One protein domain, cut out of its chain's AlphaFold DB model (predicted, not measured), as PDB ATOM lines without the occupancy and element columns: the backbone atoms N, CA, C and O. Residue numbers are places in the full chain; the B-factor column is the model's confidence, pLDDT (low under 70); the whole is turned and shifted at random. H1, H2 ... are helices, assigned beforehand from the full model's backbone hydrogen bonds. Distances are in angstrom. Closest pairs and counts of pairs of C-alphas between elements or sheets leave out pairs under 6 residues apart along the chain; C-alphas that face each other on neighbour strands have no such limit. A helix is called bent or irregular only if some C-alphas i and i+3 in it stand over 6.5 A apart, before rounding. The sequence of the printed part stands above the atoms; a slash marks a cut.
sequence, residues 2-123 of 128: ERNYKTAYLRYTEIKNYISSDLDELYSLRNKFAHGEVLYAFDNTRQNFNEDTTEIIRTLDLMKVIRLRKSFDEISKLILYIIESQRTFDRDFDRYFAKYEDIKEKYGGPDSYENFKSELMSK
ATOM      1  N   GLU A   2      25.312   5.653  33.706       37.16
ATOM      2  CA  GLU A   2      25.288   4.786  32.500       37.16
ATOM      3  C   GLU A   2      24.013   3.956  32.250       37.16
ATOM      4  O   GLU A   2      23.613   3.800  31.099       37.16
ATOM      5  N   ARG A   3      23.338   3.433  33.287       39.69
ATOM      6  CA  ARG A   3      22.154   2.565  33.086       39.69
ATOM      7  C   ARG A   3      20.985   3.270  32.389       39.69
ATOM      8  O   ARG A   3      20.268   2.627  31.634       39.69
ATOM      9  N   ASN A   4      20.814   4.574  32.612       57.97
ATOM     10  CA  ASN A   4      19.657   5.316  32.105       57.97
ATOM     11  C   ASN A   4      19.767   5.587  30.591       57.97
ATOM     12  O   ASN A   4      18.780   5.502  29.869       57.97
ATOM     13  N   TYR A   5      20.987   5.815  30.093       55.88
ATOM     14  CA  TYR A   5      21.244   6.028  28.665       55.88
ATOM     15  C   TYR A   5      20.974   4.782  27.827       55.88
ATOM     16  O   TYR A   5      20.417   4.892  26.739       55.88
ATOM     17  N   LYS A   6      21.326   3.592  28.338       60.00
ATOM     18  CA  LYS A   6      21.073   2.329  27.632       60.00
ATOM     19  C   LYS A   6      19.571   2.071  27.484       60.00
ATOM     20  O   LYS A   6      19.132   1.686  26.408       60.00
ATOM     21  N   THR A   7      18.785   2.351  28.525       80.12
ATOM     22  CA  THR A   7      17.319   2.248  28.471       80.12
ATOM     23  C   THR A   7      16.711   3.298  27.543       80.12
ATOM     24  O   THR A   7      15.912   2.940  26.687       80.12
ATOM     25  N   ALA A   8      17.118   4.566  27.640       82.50
ATOM     26  CA  ALA A   8      16.616   5.622  26.759       82.50
ATOM     27  C   ALA A   8      16.916   5.322  25.280       82.50
ATOM     28  O   ALA A   8      16.015   5.367  24.447       82.50
ATOM     29  N   TYR A   9      18.156   4.937  24.960       87.69
ATOM     30  CA  TYR A   9      18.560   4.557  23.606       87.69
ATOM     31  C   TYR A   9      17.691   3.431  23.032       87.69
ATOM     32  O   TYR A   9      17.223   3.539  21.899       87.69
ATOM     33  N   LEU A  10      17.437   2.380  23.820       90.50
ATOM     34  CA  LEU A  10      16.569   1.276  23.406       90.50
ATOM     35  C   LEU A  10      15.146   1.767  23.127       90.50
ATOM     36  O   LEU A  10      14.610   1.479  22.064       90.50
ATOM     37  N   ARG A  11      14.569   2.586  24.013       92.06
ATOM     38  CA  ARG A  11      13.213   3.134  23.838       92.06
ATOM     39  C   ARG A  11      13.060   3.914  22.532       92.06
ATOM     40  O   ARG A  11      12.109   3.684  21.794       92.06
ATOM     41  N   TYR A  12      14.002   4.797  22.203       92.31
ATOM     42  CA  TYR A  12      13.960   5.511  20.919       92.31
ATOM     43  C   TYR A  12      14.216   4.603  19.722       92.31
ATOM     44  O   TYR A  12      13.645   4.831  18.658       92.31
ATOM     45  N   THR A  13      15.068   3.593  19.887       94.25
ATOM     46  CA  THR A  13      15.325   2.602  18.838       94.25
ATOM     47  C   THR A  13      14.043   1.856  18.493       94.25
ATOM     48  O   THR A  13      13.728   1.733  17.316       94.25
ATOM     49  N   GLU A  14      13.244   1.465  19.486       93.44
ATOM     50  CA  GLU A  14      11.955   0.812  19.250       93.44
ATOM     51  C   GLU A  14      10.956   1.714  18.514       93.44
ATOM     52  O   GLU A  14      10.325   1.289  17.548       93.44
ATOM     53  N   ILE A  15      10.856   2.990  18.903       93.94
ATOM     54  CA  ILE A  15      10.001   3.953  18.189       93.94
ATOM     55  C   ILE A  15      10.477   4.140  16.746       93.94
ATOM     56  O   ILE A  15       9.667   4.163  15.821       93.94
ATOM     57  N   LYS A  16      11.792   4.242  16.534       94.56
ATOM     58  CA  LYS A  16      12.372   4.341  15.194       94.56
ATOM     59  C   LYS A  16      12.071   3.094  14.363       94.56
ATOM     60  O   LYS A  16      11.687   3.231  13.207       94.56
ATOM     61  N   ASN A  17      12.205   1.906  14.949       94.00
ATOM     62  CA  ASN A  17      11.895   0.646  14.284       94.00
ATOM     63  C   ASN A  17      10.428   0.609  13.853       94.00
ATOM     64  O   ASN A  17      10.168   0.304  12.697       94.00
ATOM     65  N   TYR A  18       9.495   0.998  14.731       93.62
ATOM     66  CA  TYR A  18       8.074   1.113  14.389       93.62
ATOM     67  C   TYR A  18       7.827   2.077  13.217       93.62
ATOM     68  O   TYR A  18       7.074   1.759  12.297       93.62
ATOM     69  N   ILE A  19       8.472   3.250  13.228       93.44
ATOM     70  CA  ILE A  19       8.343   4.243  12.152       93.44
ATOM     71  C   ILE A  19       8.831   3.669  10.816       93.44
ATOM     72  O   ILE A  19       8.190   3.873   9.791       93.44
ATOM     73  N   SER A  20       9.957   2.954  10.824       93.56
ATOM     74  CA  SER A  20      10.560   2.372   9.620       93.56
ATOM     75  C   SER A  20       9.930   1.049   9.168       93.56
ATOM     76  O   SER A  20      10.347   0.526   8.141       93.56
ATOM     77  N   SER A  21       8.971   0.495   9.915       90.88
ATOM     78  CA  SER A  21       8.270  -0.740   9.557       90.88
ATOM     79  C   SER A  21       6.759  -0.518   9.453       90.88
ATOM     80  O   SER A  21       6.258  -0.149   8.392       90.88
ATOM     81  N   ASP A  22       6.033  -0.704  10.553       90.75
ATOM     82  CA  ASP A  22       4.572  -0.714  10.607       90.75
ATOM     83  C   ASP A  22       3.965   0.623  10.141       90.75
ATOM     84  O   ASP A  22       2.920   0.630   9.487       90.75
ATOM     85  N   LEU A  23       4.595   1.765  10.455       92.00
ATOM     86  CA  LEU A  23       4.070   3.068  10.035       92.00
ATOM     87  C   LEU A  23       4.232   3.308   8.529       92.00
ATOM     88  O   LEU A  23       3.309   3.829   7.901       92.00
ATOM     89  N   ASP A  24       5.378   2.934   7.960       90.81
ATOM     90  CA  ASP A  24       5.640   3.072   6.524       90.81
ATOM     91  C   ASP A  24       4.697   2.174   5.710       90.81
ATOM     92  O   ASP A  24       4.044   2.626   4.764       90.81
ATOM     93  N   GLU A  25       4.510   0.931   6.163       89.38
ATOM     94  CA  GLU A  25       3.547   0.001   5.574       89.38
ATOM     95  C   GLU A  25       2.112   0.551   5.641       89.38
ATOM     96  O   GLU A  25       1.405   0.577   4.628       89.38
ATOM     97  N   LEU A  26       1.678   1.037   6.810       90.25
ATOM     98  CA  LEU A  26       0.345   1.615   6.985       90.25
ATOM     99  C   LEU A  26       0.126   2.835   6.079       90.25
ATOM    100  O   LEU A  26      -0.941   2.968   5.472       90.25
ATOM    101  N   TYR A  27       1.116   3.723   5.975       88.81
ATOM    102  CA  TYR A  27       1.045   4.908   5.121       88.81
ATOM    103  C   TYR A  27       0.939   4.532   3.640       88.81
ATOM    104  O   TYR A  27       0.080   5.065   2.926       88.81
ATOM    105  N   SER A  28       1.760   3.577   3.194       86.62
ATOM    106  CA  SER A  28       1.725   3.048   1.831       86.62
ATOM    107  C   SER A  28       0.350   2.458   1.504       86.62
ATOM    108  O   SER A  28      -0.322   2.938   0.587       86.62
ATOM    109  N   LEU A  29      -0.142   1.520   2.322       87.19
ATOM    110  CA  LEU A  29      -1.459   0.892   2.152       87.19
ATOM    111  C   LEU A  29      -2.594   1.921   2.112       87.19
ATOM    112  O   LEU A  29      -3.451   1.881   1.226       87.19
ATOM    113  N   ARG A  30      -2.584   2.887   3.037       88.94
ATOM    114  CA  ARG A  30      -3.594   3.949   3.082       88.94
ATOM    115  C   ARG A  30      -3.603   4.763   1.794       88.94
ATOM    116  O   ARG A  30      -4.681   5.100   1.305       88.94
ATOM    117  N   ASN A  31      -2.438   5.122   1.260       86.88
ATOM    118  CA  ASN A  31      -2.352   5.929   0.041       86.88
ATOM    119  C   ASN A  31      -2.853   5.168  -1.181       86.88
ATOM    120  O   ASN A  31      -3.575   5.737  -1.998       86.88
ATOM    121  N   LYS A  32      -2.538   3.876  -1.265       86.25
ATOM    122  CA  LYS A  32      -3.047   2.991  -2.313       86.25
ATOM    123  C   LYS A  32      -4.572   2.921  -2.277       86.25
ATOM    124  O   LYS A  32      -5.232   3.232  -3.268       86.25
ATOM    125  N   PHE A  33      -5.150   2.684  -1.103       87.12
ATOM    126  CA  PHE A  33      -6.604   2.659  -0.936       87.12
ATOM    127  C   PHE A  33      -7.273   4.007  -1.213       87.12
ATOM    128  O   PHE A  33      -8.318   4.043  -1.859       87.12
ATOM    129  N   ALA A  34      -6.661   5.122  -0.809       86.19
ATOM    130  CA  ALA A  34      -7.166   6.461  -1.119       86.19
ATOM    131  C   ALA A  34      -7.192   6.759  -2.631       86.19
ATOM    132  O   ALA A  34      -7.967   7.603  -3.079       86.19
ATOM    133  N   HIS A  35      -6.363   6.072  -3.416       85.31
ATOM    134  CA  HIS A  35      -6.342   6.161  -4.875       85.31
ATOM    135  C   HIS A  35      -7.188   5.089  -5.575       85.31
ATOM    136  O   HIS A  35      -7.205   5.043  -6.802       85.31
ATOM    137  N   GLY A  36      -7.928   4.265  -4.825       84.25
ATOM    138  CA  GLY A  36      -8.749   3.189  -5.381       84.25
ATOM    139  C   GLY A  36      -7.943   1.966  -5.833       84.25
ATOM    140  O   GLY A  36      -8.483   1.085  -6.498       84.25
ATOM    141  N   GLU A  37      -6.666   1.880  -5.459       87.44
ATOM    142  CA  GLU A  37      -5.786   0.748  -5.751       87.44
ATOM    143  C   GLU A  37      -6.057  -0.373  -4.733       87.44
ATOM    144  O   GLU A  37      -5.329  -0.531  -3.757       87.44
ATOM    145  N   VAL A  38      -7.170  -1.097  -4.911       81.44
ATOM    146  CA  VAL A  38      -7.657  -2.126  -3.959       81.44
ATOM    147  C   VAL A  38      -7.432  -3.567  -4.428       81.44
ATOM    148  O   VAL A  38      -7.521  -4.489  -3.626       81.44
ATOM    149  N   LEU A  39      -7.157  -3.771  -5.719       81.50
ATOM    150  CA  LEU A  39      -6.891  -5.096  -6.307       81.50
ATOM    151  C   LEU A  39      -5.568  -5.146  -7.083       81.50
ATOM    152  O   LEU A  39      -4.937  -6.198  -7.177       81.50
ATOM    153  N   TYR A  40      -5.176  -3.999  -7.639       83.94
ATOM    154  CA  TYR A  40      -3.939  -3.780  -8.373       83.94
ATOM    155  C   TYR A  40      -3.367  -2.431  -7.954       83.94
ATOM    156  O   TYR A  40      -4.101  -1.439  -7.915       83.94
ATOM    157  N   ALA A  41      -2.076  -2.409  -7.644       86.19
ATOM    158  CA  ALA A  41      -1.338  -1.193  -7.358       86.19
ATOM    159  C   ALA A  41      -0.549  -0.738  -8.580       86.19
ATOM    160  O   ALA A  41      -0.028  -1.552  -9.346       86.19
ATOM    161  N   PHE A  42      -0.411   0.575  -8.711       85.12
ATOM    162  CA  PHE A  42       0.469   1.183  -9.700       85.12
ATOM    163  C   PHE A  42       1.768   1.664  -9.052       85.12
ATOM    164  O   PHE A  42       1.870   1.800  -7.830       85.12
ATOM    165  N   ASP A  43       2.787   1.931  -9.858       83.19
ATOM    166  CA  ASP A  43       3.961   2.668  -9.393       83.19
ATOM    167  C   ASP A  43       3.607   4.127  -9.025       83.19
ATOM    168  O   ASP A  43       2.489   4.606  -9.235       83.19
ATOM    169  N   ASN A  44       4.563   4.868  -8.459       78.81
ATOM    170  CA  ASN A  44       4.337   6.263  -8.057       78.81
ATOM    171  C   ASN A  44       4.024   7.200  -9.240       78.81
ATOM    172  O   ASN A  44       3.446   8.266  -9.034       78.81
ATOM    173  N   THR A  45       4.393   6.817 -10.465       82.94
ATOM    174  CA  THR A  45       4.092   7.575 -11.690       82.94
ATOM    175  C   THR A  45       2.722   7.229 -12.273       82.94
ATOM    176  O   THR A  45       2.226   7.948 -13.138       82.94
ATOM    177  N   ARG A  46       2.094   6.154 -11.774       79.31
ATOM    178  CA  ARG A  46       0.846   5.556 -12.260       79.31
ATOM    179  C   ARG A  46       0.886   5.117 -13.722       79.31
ATOM    180  O   ARG A  46      -0.156   5.034 -14.368       79.31
ATOM    181  N   GLN A  47       2.080   4.860 -14.248       84.00
ATOM    182  CA  GLN A  47       2.259   4.451 -15.642       84.00
ATOM    183  C   GLN A  47       2.353   2.935 -15.782       84.00
ATOM    184  O   GLN A  47       1.910   2.395 -16.792       84.00
ATOM    185  N   ASN A  48       2.864   2.247 -14.755       86.38
ATOM    186  CA  ASN A  48       3.005   0.796 -14.750       86.38
ATOM    187  C   ASN A  48       2.368   0.173 -13.510       86.38
ATOM    188  O   ASN A  48       2.232   0.813 -12.461       86.38
ATOM    189  N   PHE A  49       2.006  -1.103 -13.631       85.75
ATOM    190  CA  PHE A  49       1.638  -1.924 -12.484       85.75
ATOM    191  C   PHE A  49       2.853  -2.149 -11.584       85.75
ATOM    192  O   PHE A  49       3.964  -2.366 -12.061       85.75
ATOM    193  N   ASN A  50       2.621  -2.117 -10.276       86.31
ATOM    194  CA  ASN A  50       3.609  -2.485  -9.276       86.31
ATOM    195  C   ASN A  50       3.225  -3.854  -8.703       86.31
ATOM    196  O   ASN A  50       2.259  -3.963  -7.941       86.31
ATOM    197  N   GLU A  51       3.946  -4.896  -9.116       85.44
ATOM    198  CA  GLU A  51       3.663  -6.280  -8.719       85.44
ATOM    199  C   GLU A  51       3.849  -6.487  -7.215       85.44
ATOM    200  O   GLU A  51       2.923  -6.979  -6.573       85.44
ATOM    201  N   ASP A  52       4.946  -5.995  -6.634       83.44
ATOM    202  CA  ASP A  52       5.241  -6.118  -5.198       83.44
ATOM    203  C   ASP A  52       4.117  -5.532  -4.329       83.44
ATOM    204  O   ASP A  52       3.600  -6.160  -3.406       83.44
ATOM    205  N   THR A  53       3.667  -4.320  -4.654       80.25
ATOM    206  CA  THR A  53       2.584  -3.650  -3.919       80.25
ATOM    207  C   THR A  53       1.247  -4.348  -4.160       80.25
ATOM    208  O   THR A  53       0.411  -4.431  -3.260       80.25
ATOM    209  N   THR A  54       1.031  -4.876  -5.365       85.12
ATOM    210  CA  THR A  54      -0.168  -5.659  -5.681       85.12
ATOM    211  C   THR A  54      -0.206  -6.952  -4.869       85.12
ATOM    212  O   THR A  54      -1.265  -7.325  -4.369       85.12
ATOM    213  N   GLU A  55       0.930  -7.622  -4.688       85.19
ATOM    214  CA  GLU A  55       1.048  -8.799  -3.829       85.19
ATOM    215  C   GLU A  55       0.779  -8.453  -2.360       85.19
ATOM    216  O   GLU A  55      -0.002  -9.144  -1.702       85.19
ATOM    217  N   ILE A  56       1.321  -7.336  -1.864       83.00
ATOM    218  CA  ILE A  56       1.036  -6.833  -0.510       83.00
ATOM    219  C   ILE A  56      -0.467  -6.600  -0.314       83.00
ATOM    220  O   ILE A  56      -1.019  -7.007   0.706       83.00
ATOM    221  N   ILE A  57      -1.152  -5.984  -1.284       84.69
ATOM    222  CA  ILE A  57      -2.606  -5.764  -1.220       84.69
ATOM    223  C   ILE A  57      -3.367  -7.093  -1.236       84.69
ATOM    224  O   ILE A  57      -4.319  -7.264  -0.481       84.69
ATOM    225  N   ARG A  58      -2.958  -8.051  -2.074       83.19
ATOM    226  CA  ARG A  58      -3.626  -9.359  -2.196       83.19
ATOM    227  C   ARG A  58      -3.449 -10.246  -0.972       83.19
ATOM    228  O   ARG A  58      -4.327 -11.050  -0.675       83.19
ATOM    229  N   THR A  59      -2.321 -10.111  -0.289       82.12
ATOM    230  CA  THR A  59      -2.013 -10.826   0.955       82.12
ATOM    231  C   THR A  59      -2.466 -10.057   2.194       82.12
ATOM    232  O   THR A  59      -2.291 -10.534   3.314       82.12
ATOM    233  N   LEU A  60      -3.069  -8.876   2.018       84.19
ATOM    234  CA  LEU A  60      -3.584  -8.084   3.118       84.19
ATOM    235  C   LEU A  60      -4.831  -8.749   3.702       84.19
ATOM    236  O   LEU A  60      -5.925  -8.679   3.141       84.19
ATOM    237  N   ASP A  61      -4.675  -9.358   4.869       85.44
ATOM    238  CA  ASP A  61      -5.799  -9.845   5.654       85.44
ATOM    239  C   ASP A  61      -6.310  -8.784   6.649       85.44
ATOM    240  O   ASP A  61      -5.644  -7.801   6.998       85.44
ATOM    241  N   LEU A  62      -7.539  -8.991   7.129       85.88
ATOM    242  CA  LEU A  62      -8.191  -8.094   8.081       85.88
ATOM    243  C   LEU A  62      -7.422  -7.978   9.411       85.88
ATOM    244  O   LEU A  62      -7.446  -6.914  10.031       85.88
ATOM    245  N   MET A  63      -6.757  -9.044   9.868       90.38
ATOM    246  CA  MET A  63      -6.016  -9.041  11.136       90.38
ATOM    247  C   MET A  63      -4.791  -8.149  11.038       90.38
ATOM    248  O   MET A  63      -4.561  -7.337  11.934       90.38
ATOM    249  N   LYS A  64      -4.076  -8.200   9.914       89.31
ATOM    250  CA  LYS A  64      -2.958  -7.310   9.612       89.31
ATOM    251  C   LYS A  64      -3.393  -5.846   9.596       89.31
ATOM    252  O   LYS A  64      -2.734  -5.014  10.218       89.31
ATOM    253  N   VAL A  65      -4.531  -5.521   8.979       89.31
ATOM    254  CA  VAL A  65      -5.078  -4.149   8.999       89.31
ATOM    255  C   VAL A  65      -5.427  -3.705  10.421       89.31
ATOM    256  O   VAL A  65      -5.082  -2.594  10.833       89.31
ATOM    257  N   ILE A  66      -6.085  -4.570  11.198       91.75
ATOM    258  CA  ILE A  66      -6.428  -4.285  12.595       91.75
ATOM    259  C   ILE A  66      -5.165  -4.085  13.442       91.75
ATOM    260  O   ILE A  66      -5.133  -3.144  14.241       91.75
ATOM    261  N   ARG A  67      -4.133  -4.919  13.250       94.00
ATOM    262  CA  ARG A  67      -2.819  -4.813  13.900       94.00
ATOM    263  C   ARG A  67      -2.213  -3.443  13.635       94.00
ATOM    264  O   ARG A  67      -2.004  -2.694  14.581       94.00
ATOM    265  N   LEU A  68      -2.015  -3.088  12.362       93.25
ATOM    266  CA  LEU A  68      -1.384  -1.827  11.959       93.25
ATOM    267  C   LEU A  68      -2.117  -0.611  12.537       93.25
ATOM    268  O   LEU A  68      -1.490   0.276  13.118       93.25
ATOM    269  N   ARG A  69      -3.454  -0.597  12.453       93.38
ATOM    270  CA  ARG A  69      -4.277   0.483  13.014       93.38
ATOM    271  C   ARG A  69      -4.126   0.596  14.532       93.38
ATOM    272  O   ARG A  69      -3.895   1.686  15.043       93.38
ATOM    273  N   LYS A  70      -4.288  -0.509  15.263       94.69
ATOM    274  CA  LYS A  70      -4.213  -0.493  16.733       94.69
ATOM    275  C   LYS A  70      -2.807  -0.137  17.216       94.69
ATOM    276  O   LYS A  70      -2.679   0.617  18.173       94.69
ATOM    277  N   SER A  71      -1.771  -0.637  16.542       95.06
ATOM    278  CA  SER A  71      -0.381  -0.274  16.822       95.06
ATOM    279  C   SER A  71      -0.156   1.228  16.649       95.06
ATOM    280  O   SER A  71       0.445   1.861  17.516       95.06
ATOM    281  N   PHE A  72      -0.699   1.816  15.578       95.62
ATOM    282  CA  PHE A  72      -0.653   3.260  15.354       95.62
ATOM    283  C   PHE A  72      -1.305   4.056  16.483       95.62
ATOM    284  O   PHE A  72      -0.707   5.015  16.971       95.62
ATOM    285  N   ASP A  73      -2.479   3.642  16.959       95.44
ATOM    286  CA  ASP A  73      -3.184   4.333  18.045       95.44
ATOM    287  C   ASP A  73      -2.375   4.379  19.357       95.44
ATOM    288  O   ASP A  73      -2.524   5.321  20.138       95.44
ATOM    289  N   GLU A  74      -1.527   3.383  19.632       95.19
ATOM    290  CA  GLU A  74      -0.699   3.363  20.846       95.19
ATOM    291  C   GLU A  74       0.662   4.045  20.647       95.19
ATOM    292  O   GLU A  74       1.052   4.867  21.479       95.19
ATOM    293  N   ILE A  75       1.366   3.784  19.541       94.94
ATOM    294  CA  ILE A  75       2.696   4.369  19.312       94.94
ATOM    295  C   ILE A  75       2.621   5.858  18.955       94.94
ATOM    296  O   ILE A  75       3.489   6.626  19.371       94.94
ATOM    297  N   SER A  76       1.565   6.319  18.276       94.38
ATOM    298  CA  SER A  76       1.379   7.753  17.997       94.38
ATOM    299  C   SER A  76       1.326   8.603  19.271       94.38
ATOM    300  O   SER A  76       1.835   9.722  19.276       94.38
ATOM    301  N   LYS A  77       0.805   8.062  20.384       94.50
ATOM    302  CA  LYS A  77       0.827   8.730  21.697       94.50
ATOM    303  C   LYS A  77       2.247   8.871  22.232       94.50
ATOM    304  O   LYS A  77       2.595   9.922  22.755       94.50
ATOM    305  N   LEU A  78       3.078   7.840  22.075       94.06
ATOM    306  CA  LEU A  78       4.484   7.907  22.473       94.06
ATOM    307  C   LEU A  78       5.264   8.910  21.627       94.06
ATOM    308  O   LEU A  78       6.037   9.685  22.182       94.06
ATOM    309  N   ILE A  79       5.018   8.951  20.316       93.00
ATOM    310  CA  ILE A  79       5.600   9.965  19.427       93.00
ATOM    311  C   ILE A  79       5.171  11.368  19.870       93.00
ATOM    312  O   ILE A  79       6.019  12.250  19.999       93.00
ATOM    313  N   LEU A  80       3.884  11.571  20.170       94.62
ATOM    314  CA  LEU A  80       3.382  12.843  20.691       94.62
ATOM    315  C   LEU A  80       4.086  13.232  21.998       94.62
ATOM    316  O   LEU A  80       4.527  14.367  22.141       94.62
ATOM    317  N   TYR A  81       4.271  12.292  22.924       94.44
ATOM    318  CA  TYR A  81       4.953  12.575  24.185       94.44
ATOM    319  C   TYR A  81       6.433  12.908  24.015       94.44
ATOM    320  O   TYR A  81       6.931  13.741  24.767       94.44
ATOM    321  N   ILE A  82       7.131  12.326  23.031       91.25
ATOM    322  CA  ILE A  82       8.502  12.747  22.690       91.25
ATOM    323  C   ILE A  82       8.515  14.232  22.306       91.25
ATOM    324  O   ILE A  82       9.407  14.964  22.730       91.25
ATOM    325  N   ILE A  83       7.525  14.671  21.522       92.19
ATOM    326  CA  ILE A  83       7.410  16.056  21.048       92.19
ATOM    327  C   ILE A  83       7.048  17.005  22.200       92.19
ATOM    328  O   ILE A  83       7.613  18.091  22.300       92.19
ATOM    329  N   GLU A  84       6.119  16.609  23.073       93.25
ATOM    330  CA  GLU A  84       5.624  17.453  24.167       93.25
ATOM    331  C   GLU A  84       6.597  17.545  25.348       93.25
ATOM    332  O   GLU A  84       6.865  18.631  25.865       93.25
ATOM    333  N   SER A  85       7.088  16.404  25.839       93.31
ATOM    334  CA  SER A  85       7.983  16.354  26.991       93.31
ATOM    335  C   SER A  85       8.635  14.989  27.156       93.31
ATOM    336  O   SER A  85       7.970  13.987  27.435       93.31
ATOM    337  N   GLN A  86       9.967  14.990  27.190       89.94
ATOM    338  CA  GLN A  86      10.754  13.800  27.503       89.94
ATOM    339  C   GLN A  86      10.315  13.103  28.798       89.94
ATOM    340  O   GLN A  86      10.272  11.878  28.873       89.94
ATOM    341  N   ARG A  87       9.926  13.879  29.816       92.19
ATOM    342  CA  ARG A  87       9.453  13.336  31.094       92.19
ATOM    343  C   ARG A  87       8.146  12.555  30.944       92.19
ATOM    344  O   ARG A  87       7.967  11.546  31.623       92.19
ATOM    345  N   THR A  88       7.233  13.030  30.099       93.19
ATOM    346  CA  THR A  88       5.966  12.343  29.816       93.19
ATOM    347  C   THR A  88       6.232  11.049  29.059       93.19
ATOM    348  O   THR A  88       5.716  10.004  29.453       93.19
ATOM    349  N   PHE A  89       7.105  11.095  28.047       93.94
ATOM    350  CA  PHE A  89       7.531   9.907  27.313       93.94
ATOM    351  C   PHE A  89       8.127   8.851  28.248       93.94
ATOM    352  O   PHE A  89       7.650   7.722  28.271       93.94
ATOM    353  N   ASP A  90       9.103   9.219  29.081       91.69
ATOM    354  CA  ASP A  90       9.797   8.261  29.946       91.69
ATOM    355  C   ASP A  90       8.886   7.608  30.990       91.69
ATOM    356  O   ASP A  90       9.098   6.439  31.328       91.69
ATOM    357  N   ARG A  91       7.890   8.350  31.495       92.56
ATOM    358  CA  ARG A  91       6.888   7.851  32.447       92.56
ATOM    359  C   ARG A  91       5.940   6.849  31.797       92.56
ATOM    360  O   ARG A  91       5.616   5.837  32.413       92.56
ATOM    361  N   ASP A  92       5.467   7.159  30.594       94.12
ATOM    362  CA  ASP A  92       4.368   6.426  29.966       94.12
ATOM    363  C   ASP A  92       4.839   5.387  28.934       94.12
ATOM    364  O   ASP A  92       4.023   4.574  28.494       94.12
ATOM    365  N   PHE A  93       6.135   5.363  28.584       93.94
ATOM    366  CA  PHE A  93       6.715   4.454  27.587       93.94
ATOM    367  C   PHE A  93       6.293   3.006  27.808       93.94
ATOM    368  O   PHE A  93       5.622   2.431  26.954       93.94
ATOM    369  N   ASP A  94       6.638   2.433  28.965       93.12
ATOM    370  CA  ASP A  94       6.457   0.999  29.216       93.12
ATOM    371  C   ASP A  94       4.976   0.600  29.109       93.12
ATOM    372  O   ASP A  94       4.647  -0.462  28.590       93.12
ATOM    373  N   ARG A  95       4.057   1.489  29.516       94.25
ATOM    374  CA  ARG A  95       2.608   1.258  29.440       94.25
ATOM    375  C   ARG A  95       2.107   1.162  28.001       94.25
ATOM    376  O   ARG A  95       1.295   0.292  27.702       94.25
ATOM    377  N   TYR A  96       2.491   2.101  27.141       94.75
ATOM    378  CA  TYR A  96       2.005   2.130  25.758       94.75
ATOM    379  C   TYR A  96       2.755   1.140  24.872       94.75
ATOM    380  O   TYR A  96       2.147   0.533  23.995       94.75
ATOM    381  N   PHE A  97       4.040   0.924  25.146       94.50
ATOM    382  CA  PHE A  97       4.839  -0.054  24.427       94.50
ATOM    383  C   PHE A  97       4.396  -1.489  24.734       94.50
ATOM    384  O   PHE A  97       4.245  -2.276  23.809       94.50
ATOM    385  N   ALA A  98       4.066  -1.810  25.994       94.19
ATOM    386  CA  ALA A  98       3.496  -3.115  26.339       94.19
ATOM    387  C   ALA A  98       2.196  -3.399  25.571       94.19
ATOM    388  O   ALA A  98       2.041  -4.465  24.993       94.19
ATOM    389  N   LYS A  99       1.296  -2.411  25.465       95.56
ATOM    390  CA  LYS A  99       0.074  -2.562  24.658       95.56
ATOM    391  C   LYS A  99       0.366  -2.808  23.180       95.56
ATOM    392  O   LYS A  99      -0.362  -3.556  22.537       95.56
ATOM    393  N   TYR A 100       1.372  -2.135  22.628       94.75
ATOM    394  CA  TYR A 100       1.796  -2.338  21.247       94.75
ATOM    395  C   TYR A 100       2.320  -3.764  21.022       94.75
ATOM    396  O   TYR A 100       1.930  -4.403  20.045       94.75
ATOM    397  N   GLU A 101       3.125  -4.290  21.945       93.62
ATOM    398  CA  GLU A 101       3.583  -5.681  21.885       93.62
ATOM    399  C   GLU A 101       2.410  -6.667  22.019       93.62
ATOM    400  O   GLU A 101       2.272  -7.549  21.173       93.62
ATOM    401  N   ASP A 102       1.471  -6.439  22.946       93.56
ATOM    402  CA  ASP A 102       0.248  -7.253  23.071       93.56
ATOM    403  C   ASP A 102      -0.574  -7.266  21.766       93.56
ATOM    404  O   ASP A 102      -1.152  -8.284  21.376       93.56
ATOM    405  N   ILE A 103      -0.653  -6.127  21.064       94.06
ATOM    406  CA  ILE A 103      -1.319  -6.021  19.757       94.06
ATOM    407  C   ILE A 103      -0.570  -6.860  18.717       94.06
ATOM    408  O   ILE A 103      -1.203  -7.599  17.957       94.06
ATOM    409  N   LYS A 104       0.761  -6.772  18.661       90.75
ATOM    410  CA  LYS A 104       1.562  -7.572  17.727       90.75
ATOM    411  C   LYS A 104       1.377  -9.063  17.956       90.75
ATOM    412  O   LYS A 104       1.177  -9.789  16.988       90.75
ATOM    413  N   GLU A 105       1.376  -9.502  19.207       90.50
ATOM    414  CA  GLU A 105       1.163 -10.906  19.548       90.50
ATOM    415  C   GLU A 105      -0.263 -11.357  19.206       90.50
ATOM    416  O   GLU A 105      -0.452 -12.353  18.505       90.50
ATOM    417  N   LYS A 106      -1.283 -10.591  19.618       90.00
ATOM    418  CA  LYS A 106      -2.693 -10.961  19.422       90.00
ATOM    419  C   LYS A 106      -3.096 -11.037  17.945       90.00
ATOM    420  O   LYS A 106      -3.878 -11.913  17.579       90.00
ATOM    421  N   TYR A 107      -2.621 -10.110  17.114       90.56
ATOM    422  CA  TYR A 107      -3.064  -9.978  15.718       90.56
ATOM    423  C   TYR A 107      -2.013 -10.406  14.683       90.56
ATOM    424  O   TYR A 107      -2.307 -10.378  13.494       90.56
ATOM    425  N   GLY A 108      -0.796 -10.769  15.101       84.38
ATOM    426  CA  GLY A 108       0.283 -11.198  14.202       84.38
ATOM    427  C   GLY A 108       0.444 -12.714  14.066       84.38
ATOM    428  O   GLY A 108       1.174 -13.166  13.190       84.38
ATOM    429  N   GLY A 109      -0.208 -13.504  14.926       83.62
ATOM    430  CA  GLY A 109      -0.096 -14.964  14.905       83.62
ATOM    431  C   GLY A 109      -0.888 -15.638  13.771       83.62
ATOM    432  O   GLY A 109      -1.885 -15.076  13.306       83.62
ATOM    433  N   PRO A 110      -0.512 -16.869  13.370       79.44
ATOM    434  CA  PRO A 110      -1.221 -17.642  12.341       79.44
ATOM    435  C   PRO A 110      -2.683 -17.928  12.717       79.44
ATOM    436  O   PRO A 110      -3.553 -17.955  11.853       79.44
ATOM    437  N   ASP A 111      -2.971 -18.045  14.015       83.06
ATOM    438  CA  ASP A 111      -4.318 -18.308  14.533       83.06
ATOM    439  C   ASP A 111      -5.136 -17.027  14.778       83.06
ATOM    440  O   ASP A 111      -6.280 -17.092  15.235       83.06
ATOM    441  N   SER A 112      -4.575 -15.842  14.506       84.88
ATOM    442  CA  SER A 112      -5.212 -14.549  14.816       84.88
ATOM    443  C   SER A 112      -6.597 -14.409  14.181       84.88
ATOM    444  O   SER A 112      -7.536 -13.942  14.832       84.88
ATOM    445  N   TYR A 113      -6.752 -14.877  12.941       83.88
ATOM    446  CA  TYR A 113      -8.021 -14.828  12.224       83.88
ATOM    447  C   TYR A 113      -9.075 -15.764  12.827       83.88
ATOM    448  O   TYR A 113     -10.210 -15.342  13.061       83.88
ATOM    449  N   GLU A 114      -8.717 -17.012  13.135       84.75
ATOM    450  CA  GLU A 114      -9.654 -17.967  13.742       84.75
ATOM    451  C   GLU A 114     -10.042 -17.552  15.169       84.75
ATOM    452  O   GLU A 114     -11.208 -17.673  15.562       84.75
ATOM    453  N   ASN A 115      -9.110 -16.957  15.916       84.81
ATOM    454  CA  ASN A 115      -9.388 -16.353  17.217       84.81
ATOM    455  C   ASN A 115     -10.379 -15.188  17.094       84.81
ATOM    456  O   ASN A 115     -11.357 -15.122  17.841       84.81
ATOM    457  N   PHE A 116     -10.175 -14.293  16.125       83.81
ATOM    458  CA  PHE A 116     -11.087 -13.181  15.864       83.81
ATOM    459  C   PHE A 116     -12.482 -13.654  15.446       83.81
ATOM    460  O   PHE A 116     -13.490 -13.158  15.952       83.81
ATOM    461  N   LYS A 117     -12.555 -14.650  14.562       84.81
ATOM    462  CA  LYS A 117     -13.811 -15.274  14.141       84.81
ATOM    463  C   LYS A 117     -14.540 -15.901  15.330       84.81
ATOM    464  O   LYS A 117     -15.741 -15.697  15.484       84.81
ATOM    465  N   SER A 118     -13.823 -16.599  16.204       86.00
ATOM    466  CA  SER A 118     -14.387 -17.176  17.430       86.00
ATOM    467  C   SER A 118     -14.892 -16.095  18.397       86.00
ATOM    468  O   SER A 118     -15.979 -16.229  18.964       86.00
ATOM    469  N   GLU A 119     -14.169 -14.979  18.542       84.06
ATOM    470  CA  GLU A 119     -14.604 -13.814  19.331       84.06
ATOM    471  C   GLU A 119     -15.893 -13.189  18.760       84.06
ATOM    472  O   GLU A 119     -16.814 -12.864  19.508       84.06
ATOM    473  N   LEU A 120     -15.999 -13.059  17.434       81.81
ATOM    474  CA  LEU A 120     -17.210 -12.563  16.772       81.81
ATOM    475  C   LEU A 120     -18.414 -13.486  16.981       81.81
ATOM    476  O   LEU A 120     -19.518 -13.002  17.214       81.81
ATOM    477  N   MET A 121     -18.207 -14.801  16.901       83.50
ATOM    478  CA  MET A 121     -19.280 -15.791  17.030       83.50
ATOM    479  C   MET A 121     -19.731 -16.000  18.482       83.50
ATOM    480  O   MET A 121     -20.871 -16.396  18.713       83.50
ATOM    481  N   SER A 122     -18.853 -15.739  19.456       83.81
ATOM    482  CA  SER A 122     -19.141 -15.886  20.891       83.81
ATOM    483  C   SER A 122     -19.829 -14.671  21.511       83.81
ATOM    484  O   SER A 122     -20.480 -14.804  22.549       83.81
ATOM    485  N   LYS A 123     -19.738 -13.487  20.892       73.69
ATOM    486  CA  LYS A 123     -20.497 -12.317  21.343       73.69
ATOM    487  C   LYS A 123     -21.975 -12.501  20.977       73.69
ATOM    488  O   LYS A 123     -22.285 -12.663  19.795       73.69
TER     489      LYS A 123
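This is residues 2 to 123 of the 128 residues of an uncharacterized protein of Streptococcus sp. HMSC072D03 (UniProt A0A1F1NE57). One long helix, H1, bent but running nearly straight, is crossed at a steep angle by a hairpin of two helices, H3 and H4, with H3 packed on the middle of H1. Beyond the far end of H1, a loop of residues 35 to 50 folds back into the short helix H2, while H5 turns away from the open end of the hairpin, where H3 begins and H4 ends, and residues 117 to 123 stick out. The printed part has 122 residues with five named helices, H1 to H5 in order along the chain, and no named strand; the class is all helix. The whole is loose, with a radius of gyration of the C-alphas of 17.4 A, and flat, spanning 51 by 45 by 22 A.

H1, residues 2 to 34, was assigned by its hydrogen bonds as one helix but is bent: C-alphas 20 and 23 are 6.5 A apart. Its arms, H1a, residues 2 to 20, and H1b, residues 23 to 34, stand at a shallow tilt of 20 degrees. H1b touches H3, residues 62 to 84, with residues 23 to 26 alone; the closest C-alphas, of Leu 26 and Leu 68, are 6.3 A apart, at a steep tilt of 60 degrees, opposite ways. H1a only just touches H3, with 3 pairs of C-alphas within 8 A, the closest those of Ile 15 and Ile 75 at 7.4 A. H3 and H4, residues 86 to 108, form a helical hairpin and touch at a shallow tilt of 5 degrees, opposite ways; their closest C-alphas, of Tyr 81 and Phe 89, are 4.9 A apart. H4 is irregular, with C-alphas 91 and 94 7.6 A apart, and has a kink of 51 degrees near residue 93. H2, residues 51 to 58, is close to H1b but not clearly touching, the closest C-alphas being those of Leu 29 and Ile 57 at 7.5 A. H5, residues 112 to 122, and H3 only just touch, with 3 pairs within 8 A and only at their ends; the closest C-alphas, of Met 63 and Tyr 113, are 6.2 A apart. Every O i to N i+4 pair is within hydrogen-bond range in H1b, H2 and H5, against 14 of 15 in H1a, 17 of 19 in H3 and 16 of 19 in H4.

H1a starts at C-alpha 2, (25.288, 4.786, 32.500), and is 27.3 A long; H1b is 16.2 A. H3 is 33.2 A long and H4 30.2 A. H5 ends at C-alpha 122, (-19.141, -15.886, 20.891).

The C-alphas farthest apart, of Glu 2 and Gln 47, are 53.4 A apart. The printed part has no cut. The link from H1 to H2 is long, with 16 residues; the other three are tight. The mean pLDDT of the printed part is 87.2, and residues 2 to 6 are under 70.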